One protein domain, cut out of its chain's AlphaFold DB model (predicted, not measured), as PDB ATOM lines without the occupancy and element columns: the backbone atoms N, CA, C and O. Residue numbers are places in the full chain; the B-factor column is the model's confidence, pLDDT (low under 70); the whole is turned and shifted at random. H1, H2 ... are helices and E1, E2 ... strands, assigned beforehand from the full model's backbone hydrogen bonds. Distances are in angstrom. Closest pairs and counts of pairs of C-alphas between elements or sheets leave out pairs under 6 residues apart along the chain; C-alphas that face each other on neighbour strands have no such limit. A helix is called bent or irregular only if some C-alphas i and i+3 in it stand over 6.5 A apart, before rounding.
ATOM      1  N   PHE A  11      -9.294   9.584  22.160       88.56
ATOM      2  CA  PHE A  11      -9.833  10.489  23.155       88.56
ATOM      3  C   PHE A  11      -8.848  11.633  23.387       88.56
ATOM      4  O   PHE A  11      -7.634  11.434  23.391       88.56
ATOM      5  N   THR A  12      -9.371  12.844  23.574       89.25
ATOM      6  CA  THR A  12      -8.559  14.028  23.877       89.25
ATOM      7  C   THR A  12      -8.662  14.335  25.360       89.25
ATOM      8  O   THR A  12      -9.760  14.549  25.868       89.25
ATOM      9  N   MET A  13      -7.523  14.380  26.046       88.56
ATOM     10  CA  MET A  13      -7.461  14.603  27.487       88.56
ATOM     11  C   MET A  13      -6.568  15.805  27.813       88.56
ATOM     12  O   MET A  13      -5.461  15.884  27.271       88.56
ATOM     13  N   PRO A  14      -7.002  16.726  28.695       89.00
ATOM     14  CA  PRO A  14      -6.146  17.807  29.168       89.00
ATOM     15  C   PRO A  14      -4.933  17.239  29.902       89.00
ATOM     16  O   PRO A  14      -5.034  16.248  30.622       89.00
ATOM     17  N   THR A  15      -3.776  17.879  29.747       89.69
ATOM     18  CA  THR A  15      -2.490  17.391  30.276       89.69
ATOM     19  C   THR A  15      -2.288  17.686  31.763       89.69
ATOM     20  O   THR A  15      -1.173  17.650  32.279       89.69
ATOM     21  N   ILE A  16      -3.382  18.031  32.430       87.62
ATOM     22  CA  ILE A  16      -3.567  18.204  33.862       87.62
ATOM     23  C   ILE A  16      -5.055  17.960  34.138       87.62
ATOM     24  O   ILE A  16      -5.911  18.317  33.328       87.62
ATOM     25  N   TRP A  17      -5.381  17.373  35.288       83.62
ATOM     26  CA  TRP A  17      -6.778  17.180  35.674       83.62
ATOM     27  C   TRP A  17      -7.496  18.516  35.862       83.62
ATOM     28  O   TRP A  17      -7.011  19.346  36.640       83.62
ATOM     29  N   PRO A  18      -8.676  18.708  35.247       85.56
ATOM     30  CA  PRO A  18      -9.462  19.923  35.422       85.56
ATOM     31  C   PRO A  18      -9.747  20.237  36.891       85.56
ATOM     32  O   PRO A  18      -9.601  21.379  37.315       85.56
ATOM     33  N   GLU A  19     -10.081  19.236  37.708       85.44
ATOM     34  CA  GLU A  19     -10.400  19.433  39.125       85.44
ATOM     35  C   GLU A  19      -9.184  19.903  39.925       85.44
ATOM     36  O   GLU A  19      -9.310  20.694  40.862       85.44
ATOM     37  N   ILE A  20      -7.997  19.409  39.570       84.94
ATOM     38  CA  ILE A  20      -6.746  19.800  40.215       84.94
ATOM     39  C   ILE A  20      -6.350  21.206  39.777       84.94
ATOM     40  O   ILE A  20      -6.031  22.038  40.626       84.94
ATOM     41  N   LEU A  21      -6.455  21.499  38.479       86.62
ATOM     42  CA  LEU A  21      -6.209  22.833  37.952       86.62
ATOM     43  C   LEU A  21      -7.145  23.860  38.603       86.62
ATOM     44  O   LEU A  21      -6.668  24.873  39.099       86.62
ATOM     45  N   ILE A  22      -8.444  23.568  38.732       88.00
ATOM     46  CA  ILE A  22      -9.408  24.426  39.444       88.00
ATOM     47  C   ILE A  22      -8.977  24.668  40.898       88.00
ATOM     48  O   ILE A  22      -8.991  25.809  41.358       88.00
ATOM     49  N   LYS A  23      -8.561  23.625  41.630       86.75
ATOM     50  CA  LYS A  23      -8.084  23.777  43.017       86.75
ATOM     51  C   LYS A  23      -6.859  24.685  43.109       86.75
ATOM     52  O   LYS A  23      -6.795  25.526  44.006       86.75
ATOM     53  N   ILE A  24      -5.908  24.543  42.184       86.19
ATOM     54  CA  ILE A  24      -4.723  25.407  42.115       86.19
ATOM     55  C   ILE A  24      -5.128  26.848  41.787       86.19
ATOM     56  O   ILE A  24      -4.660  27.780  42.445       86.19
ATOM     57  N   LEU A  25      -6.030  27.037  40.821       86.44
ATOM     58  CA  LEU A  25      -6.525  28.348  40.404       86.44
ATOM     59  C   LEU A  25      -7.223  29.085  41.543       86.44
ATOM     60  O   LEU A  25      -6.885  30.234  41.801       86.44
ATOM     61  N   ILE A  26      -8.135  28.431  42.265       86.50
ATOM     62  CA  ILE A  26      -8.845  29.037  43.402       86.50
ATOM     63  C   ILE A  26      -7.862  29.430  44.510       86.50
ATOM     64  O   ILE A  26      -7.997  30.496  45.109       86.50
ATOM     65  N   ARG A  27      -6.847  28.597  44.775       84.75
ATOM     66  CA  ARG A  27      -5.823  28.890  45.784       84.75
ATOM     67  C   ARG A  27      -4.971  30.103  45.403       84.75
ATOM     68  O   ARG A  27      -4.688  30.933  46.262       84.75
ATOM     69  N   LYS A  28      -4.541  30.187  44.141       84.38
ATOM     70  CA  LYS A  28      -3.658  31.257  43.648       84.38
ATOM     71  C   LYS A  28      -4.422  32.557  43.364       84.38
ATOM     72  O   LYS A  28      -3.885  33.637  43.585       84.38
ATOM     73  N   TYR A  29      -5.681  32.454  42.940       86.38
ATOM     74  CA  TYR A  29      -6.557  33.569  42.573       86.38
ATOM     75  C   TYR A  29      -7.959  33.396  43.195       86.38
ATOM     76  O   TYR A  29      -8.910  33.032  42.503       86.38
ATOM     77  N   PRO A  30      -8.151  33.719  44.488       83.50
ATOM     78  CA  PRO A  30      -9.425  33.490  45.188       83.50
ATOM     79  C   PRO A  30     -10.640  34.238  44.614       83.50
ATOM     80  O   PRO A  30     -11.777  33.914  44.940       83.50
ATOM     81  N   LYS A  31     -10.408  35.262  43.783       87.94
ATOM     82  CA  LYS A  31     -11.444  36.085  43.135       87.94
ATOM     83  C   LYS A  31     -11.569  35.818  41.628       87.94
ATOM     84  O   LYS A  31     -12.132  36.642  40.912       87.94
ATOM     85  N   LEU A  32     -11.006  34.714  41.131       86.75
ATOM     86  CA  LEU A  32     -11.076  34.361  39.714       86.75
ATOM     87  C   LEU A  32     -12.539  34.175  39.290       86.75
ATOM     88  O   LEU A  32     -13.297  33.444  39.928       86.75
ATOM     89  N   SER A  33     -12.951  34.846  38.216       89.75
ATOM     90  CA  SER A  33     -14.318  34.721  37.714       89.75
ATOM     91  C   SER A  33     -14.550  33.344  37.085       89.75
ATOM     92  O   SER A  33     -13.623  32.697  36.584       89.75
ATOM     93  N   PHE A  34     -15.811  32.907  37.045       88.19
ATOM     94  CA  PHE A  34     -16.188  31.685  36.331       88.19
ATOM     95  C   PHE A  34     -15.767  31.738  34.853       88.19
ATOM     96  O   PHE A  34     -15.231  30.765  34.331       88.19
ATOM     97  N   ALA A  35     -15.949  32.890  34.198       90.44
ATOM     98  CA  ALA A  35     -15.578  33.085  32.798       90.44
ATOM     99  C   ALA A  35     -14.072  32.880  32.563       90.44
ATOM    100  O   ALA A  35     -13.703  32.110  31.679       90.44
ATOM    101  N   LYS A  36     -13.212  33.486  33.396       88.12
ATOM    102  CA  LYS A  36     -11.752  33.334  33.281       88.12
ATOM    103  C   LYS A  36     -11.296  31.921  33.656       88.12
ATOM    104  O   LYS A  36     -10.421  31.367  33.004       88.12
ATOM    105  N   THR A  37     -11.935  31.288  34.644       88.69
ATOM    106  CA  THR A  37     -11.673  29.875  34.982       88.69
ATOM    107  C   THR A  37     -11.979  28.960  33.794       88.69
ATOM    108  O   THR A  37     -11.170  28.106  33.441       88.69
ATOM    109  N   LYS A  38     -13.131  29.161  33.141       89.00
ATOM    110  CA  LYS A  38     -13.518  28.418  31.939       89.00
ATOM    111  C   LYS A  38     -12.538  28.654  30.789       89.00
ATOM    112  O   LYS A  38     -12.175  27.699  30.115       89.00
ATOM    113  N   GLU A  39     -12.118  29.896  30.570       90.12
ATOM    114  CA  GLU A  39     -11.129  30.246  29.546       90.12
ATOM    115  C   GLU A  39      -9.816  29.476  29.746       90.12
ATOM    116  O   GLU A  39      -9.354  28.813  28.822       90.12
ATOM    117  N   ILE A  40      -9.283  29.471  30.971       88.75
ATOM    118  CA  ILE A  40      -8.055  28.742  31.321       88.75
ATOM    119  C   ILE A  40      -8.218  27.233  31.093       88.75
ATOM    120  O   ILE A  40      -7.342  26.589  30.517       88.75
ATOM    121  N   LEU A  41      -9.352  26.652  31.504       87.19
ATOM    122  CA  LEU A  41      -9.631  25.228  31.283       87.19
ATOM    123  C   LEU A  41      -9.667  24.870  29.791       87.19
ATOM    124  O   LEU A  41      -9.169  23.818  29.409       87.19
ATOM    125  N   LEU A  42     -10.220  25.744  28.947       87.88
ATOM    126  CA  LEU A  42     -10.274  25.535  27.496       87.88
ATOM    127  C   LEU A  42      -8.913  25.725  26.814       87.88
ATOM    128  O   LEU A  42      -8.652  25.092  25.796       87.88
ATOM    129  N   GLN A  43      -8.059  26.588  27.362       87.12
ATOM    130  CA  GLN A  43      -6.700  26.825  26.864       87.12
ATOM    131  C   GLN A  43      -5.684  25.805  27.388       87.12
ATOM    132  O   GLN A  43      -4.552  25.761  26.907       87.12
ATOM    133  N   THR A  44      -6.076  24.977  28.359       88.69
ATOM    134  CA  THR A  44      -5.214  23.941  28.921       88.69
ATOM    135  C   THR A  44      -4.805  22.962  27.819       88.69
ATOM    136  O   THR A  44      -5.672  22.352  27.182       88.69
ATOM    137  N   PRO A  45      -3.496  22.771  27.574       89.25
ATOM    138  CA  PRO A  45      -3.036  21.838  26.565       89.25
ATOM    139  C   PRO A  45      -3.567  20.439  26.790       89.25
ATOM    140  O   PRO A  45      -3.791  19.996  27.914       89.25
ATOM    141  N   SER A  46      -3.786  19.753  25.680       90.75
ATOM    142  CA  SER A  46      -4.382  18.430  25.656       90.75
ATOM    143  C   SER A  46      -3.558  17.498  24.786       90.75
ATOM    144  O   SER A  46      -2.808  17.933  23.908       90.75
ATOM    145  N   ILE A  47      -3.704  16.205  25.037       90.44
ATOM    146  CA  ILE A  47      -3.077  15.134  24.273       90.44
ATOM    147  C   ILE A  47      -4.152  14.188  23.738       90.44
ATOM    148  O   ILE A  47      -5.155  13.933  24.405       90.44
ATOM    149  N   VAL A  48      -3.942  13.691  22.520       90.00
ATOM    150  CA  VAL A  48      -4.797  12.682  21.888       90.00
ATOM    151  C   VAL A  48      -4.213  11.306  22.174       90.00
ATOM    152  O   VAL A  48      -3.023  11.081  21.958       90.00
ATOM    153  N   LEU A  49      -5.049  10.405  22.675       89.69
ATOM    154  CA  LEU A  49      -4.661   9.084  23.154       89.69
ATOM    155  C   LEU A  49      -5.655   8.026  22.654       89.69
ATOM    156  O   LEU A  49      -6.823   8.358  22.449       89.69
ATOM    157  N   PRO A  50      -5.256   6.756  22.488       90.88
ATOM    158  CA  PRO A  50      -6.203   5.675  22.212       90.88
ATOM    159  C   PRO A  50      -7.171   5.457  23.388       90.88
ATOM    160  O   PRO A  50      -6.747   5.387  24.539       90.88
ATOM    161  N   GLU A  51      -8.466   5.266  23.134       90.69
ATOM    162  CA  GLU A  51      -9.450   4.991  24.199       90.69
ATOM    163  C   GLU A  51      -9.088   3.739  25.016       90.69
ATOM    164  O   GLU A  51      -9.333   3.675  26.220       90.69
ATOM    165  N   ALA A  52      -8.437   2.758  24.382       90.25
ATOM    166  CA  ALA A  52      -8.016   1.513  25.016       90.25
ATOM    167  C   ALA A  52      -7.045   1.712  26.197       90.25
ATOM    168  O   ALA A  52      -6.934   0.824  27.047       90.25
ATOM    169  N   ILE A  53      -6.347   2.855  26.277       90.44
ATOM    170  CA  ILE A  53      -5.422   3.132  27.382       90.44
ATOM    171  C   ILE A  53      -6.101   3.780  28.596       90.44
ATOM    172  O   ILE A  53      -5.512   3.767  29.677       90.44
ATOM    173  N   LEU A  54      -7.334   4.293  28.463       89.31
ATOM    174  CA  LEU A  54      -8.027   5.023  29.534       89.31
ATOM    175  C   LEU A  54      -8.178   4.201  30.827       89.31
ATOM    176  O   LEU A  54      -7.776   4.702  31.875       89.31
ATOM    177  N   PRO A  55      -8.613   2.921  30.803       90.56
ATOM    178  CA  PRO A  55      -8.748   2.148  32.041       90.56
ATOM    179  C   PRO A  55      -7.407   1.915  32.751       90.56
ATOM    180  O   PRO A  55      -7.331   1.915  33.980       90.56
ATOM    181  N   LYS A  56      -6.326   1.726  31.979       92.25
ATOM    182  CA  LYS A  56      -4.968   1.557  32.522       92.25
ATOM    183  C   LYS A  56      -4.462   2.860  33.132       92.25
ATOM    184  O   LYS A  56      -3.840   2.836  34.192       92.25
ATOM    185  N   PHE A  57      -4.744   3.979  32.470       91.31
ATOM    186  CA  PHE A  57      -4.410   5.309  32.952       91.31
ATOM    187  C   PHE A  57      -5.142   5.638  34.251       91.31
ATOM    188  O   PHE A  57      -4.487   6.023  35.217       91.31
ATOM    189  N   ASP A  58      -6.452   5.405  34.321       89.00
ATOM    190  CA  ASP A  58      -7.254   5.659  35.522       89.00
ATOM    191  C   ASP A  58      -6.751   4.863  36.730       89.00
ATOM    192  O   ASP A  58      -6.663   5.398  37.843       89.00
ATOM    193  N   LEU A  59      -6.369   3.600  36.508       90.88
ATOM    194  CA  LEU A  59      -5.776   2.748  37.533       90.88
ATOM    195  C   LEU A  59      -4.399   3.263  37.973       90.88
ATOM    196  O   LEU A  59      -4.164   3.447  39.169       90.88
ATOM    197  N   ALA A  60      -3.491   3.512  37.024       90.25
ATOM    198  CA  ALA A  60      -2.151   4.023  37.313       90.25
ATOM    199  C   ALA A  60      -2.218   5.355  38.073       90.25
ATOM    200  O   ALA A  60      -1.518   5.552  39.069       90.25
ATOM    201  N   PHE A  61      -3.116   6.239  37.645       86.25
ATOM    202  CA  PHE A  61      -3.345   7.516  38.287       86.25
ATOM    203  C   PHE A  61      -3.865   7.363  39.715       86.25
ATOM    204  O   PHE A  61      -3.301   7.973  40.623       86.25
ATOM    205  N   HIS A  62      -4.880   6.526  39.952       85.75
ATOM    206  CA  HIS A  62      -5.376   6.264  41.306       85.75
ATOM    207  C   HIS A  62      -4.271   5.753  42.232       85.75
ATOM    208  O   HIS A  62      -4.161   6.208  43.372       85.75
ATOM    209  N   LEU A  63      -3.414   4.852  41.745       85.62
ATOM    210  CA  LEU A  63      -2.300   4.314  42.524       85.62
ATOM    211  C   LEU A  63      -1.280   5.399  42.901       85.62
ATOM    212  O   LEU A  63      -0.865   5.474  44.058       85.62
ATOM    213  N   ILE A  64      -0.891   6.252  41.951       83.44
ATOM    214  CA  ILE A  64       0.053   7.354  42.193       83.44
ATOM    215  C   ILE A  64      -0.559   8.394  43.138       83.44
ATOM    216  O   ILE A  64       0.071   8.819  44.108       83.44
ATOM    217  N   LYS A  65      -1.810   8.781  42.889       76.44
ATOM    218  CA  LYS A  65      -2.517   9.800  43.661       76.44
ATOM    219  C   LYS A  65      -2.759   9.365  45.104       76.44
ATOM    220  O   LYS A  65      -2.537  10.158  46.015       76.44
ATOM    221  N   ASN A  66      -3.148   8.110  45.336       75.06
ATOM    222  CA  ASN A  66      -3.325   7.579  46.690       75.06
ATOM    223  C   ASN A  66      -2.013   7.595  47.483       75.06
ATOM    224  O   ASN A  66      -2.017   7.965  48.654       75.06
ATOM    225  N   LYS A  67      -0.878   7.281  46.839       71.25
ATOM    226  CA  LYS A  67       0.445   7.409  47.469       71.25
ATOM    227  C   LYS A  67       0.760   8.855  47.856       71.25
ATOM    228  O   LYS A  67       1.285   9.087  48.940       71.25
ATOM    229  N   ARG A  68       0.402   9.826  47.012       70.56
ATOM    230  CA  ARG A  68       0.621  11.252  47.294       70.56
ATOM    231  C   ARG A  68      -0.293  11.793  48.398       70.56
ATOM    232  O   ARG A  68       0.168  12.528  49.261       70.56
ATOM    233  N   HIS A  69      -1.568  11.401  48.417       62.53
ATOM    234  CA  HIS A  69      -2.493  11.797  49.485       62.53
ATOM    235  C   HIS A  69      -2.118  11.203  50.845       62.53
ATOM    236  O   HIS A  69      -2.260  11.884  51.857       62.53
ATOM    237  N   ALA A  70      -1.583   9.980  50.876       60.28
ATOM    238  CA  ALA A  70      -1.043   9.391  52.099       60.28
ATOM    239  C   ALA A  70       0.163  10.173  52.656       60.28
ATOM    240  O   ALA A  70       0.406  10.138  53.859       60.28
ATOM    241  N   ALA A  71       0.885  10.912  51.806       59.06
ATOM    242  CA  ALA A  71       2.010  11.762  52.194       59.06
ATOM    243  C   ALA A  71       1.597  13.162  52.703       59.06
ATOM    244  O   ALA A  71       2.464  13.976  52.999       59.06
ATOM    245  N   GLY A  72       0.293  13.449  52.837       51.03
ATOM    246  CA  GLY A  72      -0.205  14.696  53.438       51.03
ATOM    247  C   GLY A  72      -0.121  15.935  52.539       51.03
ATOM    248  O   GLY A  72      -0.265  17.056  53.026       51.03
ATOM    249  N   ASP A  73       0.096  15.750  51.238       55.16
ATOM    250  CA  ASP A  73       0.457  16.844  50.342       55.16
ATOM    251  C   ASP A  73      -0.750  17.652  49.833       55.16
ATOM    252  O   ASP A  73      -1.787  17.118  49.419       55.16
ATOM    253  N   GLN A  74      -0.583  18.975  49.827       57.53
ATOM    254  CA  GLN A  74      -1.477  19.914  49.151       57.53
ATOM    255  C   GLN A  74      -1.380  19.724  47.624       57.53
ATOM    256  O   GLN A  74      -0.353  19.240  47.146       57.53
ATOM    257  N   PRO A  75      -2.405  20.111  46.833       58.03
ATOM    258  CA  PRO A  75      -2.243  20.190  45.380       58.03
ATOM    259  C   PRO A  75      -0.976  20.995  45.078       58.03
ATOM    260  O   PRO A  75      -0.807  22.105  45.600       58.03
ATOM    261  N   GLY A  76      -0.066  20.369  44.331       63.03
ATOM    262  CA  GLY A  76       1.249  20.925  44.052       63.03
ATOM    263  C   GLY A  76       1.161  22.081  43.065       63.03
ATOM    264  O   GLY A  76       0.084  22.480  42.621       63.03
ATOM    265  N   GLU A  77       2.312  22.623  42.692       77.94
ATOM    266  CA  GLU A  77       2.387  23.541  41.558       77.94
ATOM    267  C   GLU A  77       1.955  22.838  40.260       77.94
ATOM    268  O   GLU A  77       2.097  21.622  40.125       77.94
ATOM    269  N   ILE A  78       1.466  23.607  39.279       85.38
ATOM    270  CA  ILE A  78       0.961  23.091  37.989       85.38
ATOM    271  C   ILE A  78       1.951  22.114  37.343       85.38
ATOM    272  O   ILE A  78       1.548  21.060  36.860       85.38
ATOM    273  N   LEU A  79       3.249  22.424  37.387       87.31
ATOM    274  CA  LEU A  79       4.297  21.577  36.816       87.31
ATOM    275  C   LEU A  79       4.398  20.204  37.490       87.31
ATOM    276  O   LEU A  79       4.624  19.213  36.801       87.31
ATOM    277  N   ALA A  80       4.188  20.122  38.805       86.44
ATOM    278  CA  ALA A  80       4.187  18.850  39.522       86.44
ATOM    279  C   ALA A  80       2.962  17.999  39.151       86.44
ATOM    280  O   ALA A  80       3.058  16.784  39.026       86.44
ATOM    281  N   GLU A  81       1.806  18.625  38.927       87.25
ATOM    282  CA  GLU A  81       0.604  17.904  38.490       87.25
ATOM    283  C   GLU A  81       0.726  17.392  37.053       87.25
ATOM    284  O   GLU A  81       0.338  16.260  36.763       87.25
ATOM    285  N   VAL A  82       1.322  18.192  36.166       90.00
ATOM    286  CA  VAL A  82       1.692  17.764  34.811       90.00
ATOM    287  C   VAL A  82       2.676  16.591  34.874       90.00
ATOM    288  O   VAL A  82       2.522  15.608  34.152       90.00
ATOM    289  N   ASP A  83       3.676  16.647  35.753       90.06
ATOM    290  CA  ASP A  83       4.647  15.565  35.939       90.06
ATOM    291  C   ASP A  83       3.977  14.240  36.332       90.06
ATOM    292  O   ASP A  83       4.232  13.199  35.716       90.06
ATOM    293  N   LEU A  84       3.048  14.286  37.288       89.00
ATOM    294  CA  LEU A  84       2.280  13.118  37.717       89.00
ATOM    295  C   LEU A  84       1.348  12.594  36.630       89.00
ATOM    296  O   LEU A  84       1.241  11.378  36.463       89.00
ATOM    297  N   PHE A  85       0.708  13.488  35.874       91.31
ATOM    298  CA  PHE A  85      -0.119  13.119  34.729       91.31
ATOM    299  C   PHE A  85       0.673  12.281  33.725       91.31
ATOM    300  O   PHE A  85       0.281  11.166  33.379       91.31
ATOM    301  N   PHE A  86       1.843  12.775  33.317       92.50
ATOM    302  CA  PHE A  86       2.705  12.056  32.384       92.50
ATOM    303  C   PHE A  86       3.334  10.799  32.992       92.50
ATOM    304  O   PHE A  86       3.575   9.832  32.272       92.50
ATOM    305  N   THR A  87       3.553  10.763  34.306       91.44
ATOM    306  CA  THR A  87       3.988   9.546  35.005       91.44
ATOM    307  C   THR A  87       2.917   8.460  34.933       91.44
ATOM    308  O   THR A  87       3.221   7.326  34.569       91.44
ATOM    309  N   ALA A  88       1.653   8.801  35.197       91.69
ATOM    310  CA  ALA A  88       0.538   7.868  35.065       91.69
ATOM    311  C   ALA A  88       0.363   7.387  33.612       91.69
ATOM    312  O   ALA A  88       0.169   6.192  33.386       91.69
ATOM    313  N   LEU A  89       0.508   8.280  32.624       92.50
ATOM    314  CA  LEU A  89       0.467   7.901  31.206       92.50
ATOM    315  C   LEU A  89       1.603   6.958  30.811       92.50
ATOM    316  O   LEU A  89       1.342   5.981  30.120       92.50
ATOM    317  N   ASN A  90       2.834   7.198  31.264       93.19
ATOM    318  CA  ASN A  90       3.964   6.312  30.966       93.19
ATOM    319  C   ASN A  90       3.771   4.901  31.540       93.19
ATOM    320  O   ASN A  90       4.220   3.932  30.939       93.19
ATOM    321  N   ILE A  91       3.088   4.763  32.681       91.75
ATOM    322  CA  ILE A  91       2.724   3.448  33.228       91.75
ATOM    323  C   ILE A  91       1.648   2.780  32.364       91.75
ATOM    324  O   ILE A  91       1.707   1.578  32.112       91.75
ATOM    325  N   ALA A  92       0.654   3.548  31.921       91.69
ATOM    326  CA  ALA A  92      -0.473   3.035  31.148       91.69
ATOM    327  C   ALA A  92      -0.121   2.706  29.688       91.69
ATOM    328  O   ALA A  92      -0.741   1.816  29.097       91.69
ATOM    329  N   TRP A  93       0.859   3.415  29.123       91.94
ATOM    330  CA  TRP A  93       1.262   3.332  27.722       91.94
ATOM    331  C   TRP A  93       2.796   3.419  27.558       91.94
ATOM    332  O   TRP A  93       3.321   4.398  27.019       91.94
ATOM    333  N   PRO A  94       3.535   2.402  28.042       89.62
ATOM    334  CA  PRO A  94       4.998   2.439  28.117       89.62
ATOM    335  C   PRO A  94       5.681   2.470  26.744       89.62
ATOM    336  O   PRO A  94       6.726   3.104  26.599       89.62
ATOM    337  N   ASP A  95       5.073   1.862  25.724       90.31
ATOM    338  CA  ASP A  95       5.631   1.787  24.364       90.31
ATOM    339  C   ASP A  95       5.761   3.167  23.692       90.31
ATOM    340  O   ASP A  95       6.536   3.343  22.753       90.31
ATOM    341  N   ASN A  96       5.061   4.181  24.214       89.38
ATOM    342  CA  ASN A  96       5.067   5.548  23.698       89.38
ATOM    343  C   ASN A  96       5.845   6.528  24.592       89.38
ATOM    344  O   ASN A  96       5.739   7.744  24.407       89.38
ATOM    345  N   ALA A  97       6.669   6.036  25.525       88.69
ATOM    346  CA  ALA A  97       7.390   6.861  26.499       88.69
ATOM    347  C   ALA A  97       8.204   8.013  25.873       88.69
ATOM    348  O   ALA A  97       8.215   9.124  26.402       88.69
ATOM    349  N   THR A  98       8.846   7.804  24.717       88.25
ATOM    350  CA  THR A  98       9.604   8.862  24.019       88.25
ATOM    351  C   THR A  98       8.697   9.976  23.485       88.25
ATOM    352  O   THR A  98       9.016  11.164  23.612       88.25
ATOM    353  N   GLN A  99       7.543   9.610  22.917       88.56
ATOM    354  CA  GLN A  99       6.549  10.564  22.425       88.56
ATOM    355  C   GLN A  99       5.925  11.340  23.589       88.56
ATOM    356  O   GLN A  99       5.820  12.565  23.531       88.56
ATOM    357  N   LEU A 100       5.573  10.638  24.670       91.50
ATOM    358  CA  LEU A 100       5.040  11.230  25.896       91.50
ATOM    359  C   LEU A 100       6.055  12.174  26.553       91.50
ATOM    360  O   LEU A 100       5.689  13.271  26.971       91.50
ATOM    361  N   GLY A 101       7.338  11.805  26.573       90.69
ATOM    362  CA  GLY A 101       8.424  12.653  27.061       90.69
ATOM    363  C   GLY A 101       8.559  13.952  26.264       90.69
ATOM    364  O   GLY A 101       8.614  15.034  26.848       90.69
ATOM    365  N   SER A 102       8.532  13.864  24.933       90.62
ATOM    366  CA  SER A 102       8.559  15.044  24.057       90.62
ATOM    367  C   SER A 102       7.333  15.942  24.259       90.62
ATOM    368  O   SER A 102       7.465  17.164  24.361       90.62
ATOM    369  N   ALA A 103       6.140  15.347  24.365       91.31
ATOM    370  CA  ALA A 103       4.898  16.076  24.615       91.31
ATOM    371  C   ALA A 103       4.942  16.818  25.958       91.31
ATOM    372  O   ALA A 103       4.645  18.013  26.013       91.31
ATOM    373  N   LYS A 104       5.396  16.141  27.017       93.88
ATOM    374  CA  LYS A 104       5.594  16.726  28.346       93.88
ATOM    375  C   LYS A 104       6.538  17.926  28.309       93.88
ATOM    376  O   LYS A 104       6.200  18.970  28.855       93.88
ATOM    377  N   GLN A 105       7.694  17.805  27.654       92.44
ATOM    378  CA  GLN A 105       8.655  18.910  27.558       92.44
ATOM    379  C   GLN A 105       8.059  20.118  26.839       92.44
ATOM    380  O   GLN A 105       8.147  21.233  27.342       92.44
ATOM    381  N   LYS A 106       7.359  19.897  25.719       91.06
ATOM    382  CA  LYS A 106       6.666  20.970  24.993       91.06
ATOM    383  C   LYS A 106       5.667  21.709  25.887       91.06
ATOM    384  O   LYS A 106       5.601  22.932  25.862       91.06
ATOM    385  N   ILE A 107       4.908  20.964  26.680       90.38
ATOM    386  CA  ILE A 107       3.947  21.495  27.646       90.38
ATOM    387  C   ILE A 107       4.630  22.327  28.737       90.38
ATOM    388  O   ILE A 107       4.190  23.439  29.017       90.38
ATOM    389  N   ILE A 108       5.717  21.819  29.317       89.81
ATOM    390  CA  ILE A 108       6.487  22.535  30.341       89.81
ATOM    391  C   ILE A 108       7.048  23.838  29.764       89.81
ATOM    392  O   ILE A 108       6.892  24.889  30.381       89.81
ATOM    393  N   SER A 109       7.630  23.795  28.563       90.06
ATOM    394  CA  SER A 109       8.134  24.992  27.886       90.06
ATOM    395  C   SER A 109       7.025  26.006  27.605       90.06
ATOM    396  O   SER A 109       7.224  27.195  27.828       90.06
ATOM    397  N   LEU A 110       5.841  25.559  27.164       87.94
ATOM    398  CA  LEU A 110       4.684  26.443  26.977       87.94
ATOM    399  C   LEU A 110       4.292  27.138  28.284       87.94
ATOM    400  O   LEU A 110       4.058  28.341  28.285       87.94
ATOM    401  N   TYR A 111       4.249  26.399  29.393       86.38
ATOM    402  CA  TYR A 111       3.951  26.980  30.699       86.38
ATOM    403  C   TYR A 111       5.016  27.999  31.140       86.38
ATOM    404  O   TYR A 111       4.676  29.061  31.653       86.38
ATOM    405  N   GLN A 112       6.301  27.709  30.920       85.69
ATOM    406  CA  GLN A 112       7.415  28.586  31.306       85.69
ATOM    407  C   GLN A 112       7.502  29.877  30.475       85.69
ATOM    408  O   GLN A 112       7.972  30.890  30.984       85.69
ATOM    409  N   ASN A 113       7.029  29.864  29.228       86.69
ATOM    410  CA  ASN A 113       7.127  30.987  28.287       86.69
ATOM    411  C   ASN A 113       6.001  32.040  28.411       86.69
ATOM    412  O   ASN A 113       5.753  32.765  27.452       86.69
ATOM    413  N   GLY A 114       5.312  32.128  29.550       72.62
ATOM    414  CA  GLY A 114       4.167  33.040  29.736       72.62
ATOM    415  C   GLY A 114       2.822  32.336  29.941       72.62
ATOM    416  O   GLY A 114       1.772  32.955  29.925       72.62
TER     417      GLY A 114
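AT A GLANCE: This is residues 11 to 114 of the 118 residues of an uncharacterized protein of Pseudomonas sp. LB-090624 (UniProt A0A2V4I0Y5). A short two-stranded ribbon, E1 and E2, joins two groups of helices: the hairpin of H4 and H5, with H3 packed at a slant on H4, and a pair, H1 and H2, that forms a V-like arm toward one end of the long axis. H4 runs nearest to the middle, with H5 side by side with it in the opposite direction, and the turn after H1 with the first residues of H2 sticks out at residues 30 to 36. The printed part has 104 residues with five named helices and two named strands, in the order E1 H1 H2 E2 H3 H4 H5; the sheet, E1 - E2, is antiparallel. The class is mostly helix. The whole is compact, with a radius of gyration of the C-alphas of 14.0 A, and spans 42 by 31 by 23 A.

IN THESE COORDINATES: The sheet is made of E1, residues 11 to 14, and E2, residues 46 to 50, which is 13.3 A long. E1 begins at C-alpha 11, at (-9.833, 10.489, 23.155). Between the strands along the chain come H1, residues 18 to 28, 15.2 A long, and H2, residues 34 to 43, 14.3 A long. H3, residues 51 to 70, follows E2 with no residue between them and is the longest helix, 29.5 A from first to last C-alpha. H3 is irregular, with C-alphas 52 and 55 at 7.1 A, and has a kink of 26 degrees near residue 58. H4, residues 78 to 92, is 21.2 A long and begins at C-alpha 78, at (0.961, 23.091, 37.989). H5, residues 94 to 112, is 26.5 A long and ends at C-alpha 112, at (7.415, 28.586, 31.306). H5 is irregular too, with C-alphas 95 and 98 at 8.1 A, and has a kink of 34 degrees near residue 101.

HOW THE PARTS SIT: E1 and E2 are antiparallel neighbours, with 149 degrees between their directions. C-alphas 12 and 48 face each other at 4.5 A, and N 11 and O 49, at 2.8 A, and N 47 and O 13, at 2.9 A, are within hydrogen-bond range. The closest C-alphas of E1 and H3 are those of Phe 11 and Glu 51, 5.6 A apart. E2 and H5 are near each other, with 5 pairs of C-alphas within 10 A. H3 touches H4 at a steep tilt of 53 degrees, opposite ways, closest at the C-alphas of Phe 57 and Ala 92, 4.9 A apart. H4 and H5 form a helical hairpin: they touch at a shallow tilt of 10 degrees, opposite ways, closest at the C-alphas of Asn 90 and Ala 97, 5.7 A apart. H4 is the hub, touching three other helices, but it only just touches H1, with 3 pairs of C-alphas within 8 A and with residues 78 to 81 of H4 alone; the closest C-alphas are those of Leu 21 and Ile 78, 7.2 A apart. H1 touches H2 at a steep tilt of 55 degrees, opposite ways, closest at the C-alphas of Pro 18 and Leu 41, 6.7 A apart. Among the pairs that are apart are H3 and H5, and H2 and H4. Every O i to N i+4 pair is within hydrogen-bond range in H1, H2 and H4, against 14 of 16 in H3 and 13 of 15 in H5.

THE WHOLE: The two C-alphas farthest apart are those of Lys 31 and Asp 95, at 42.7 A. The printed part has no cut and no long link; the link from H3 to H4, with 7 residues, is short, and the others are tight. The mean pLDDT of the printed part is 85.6, and residues 69 to 76, of which 69 and 70 belong to H3, are under 70.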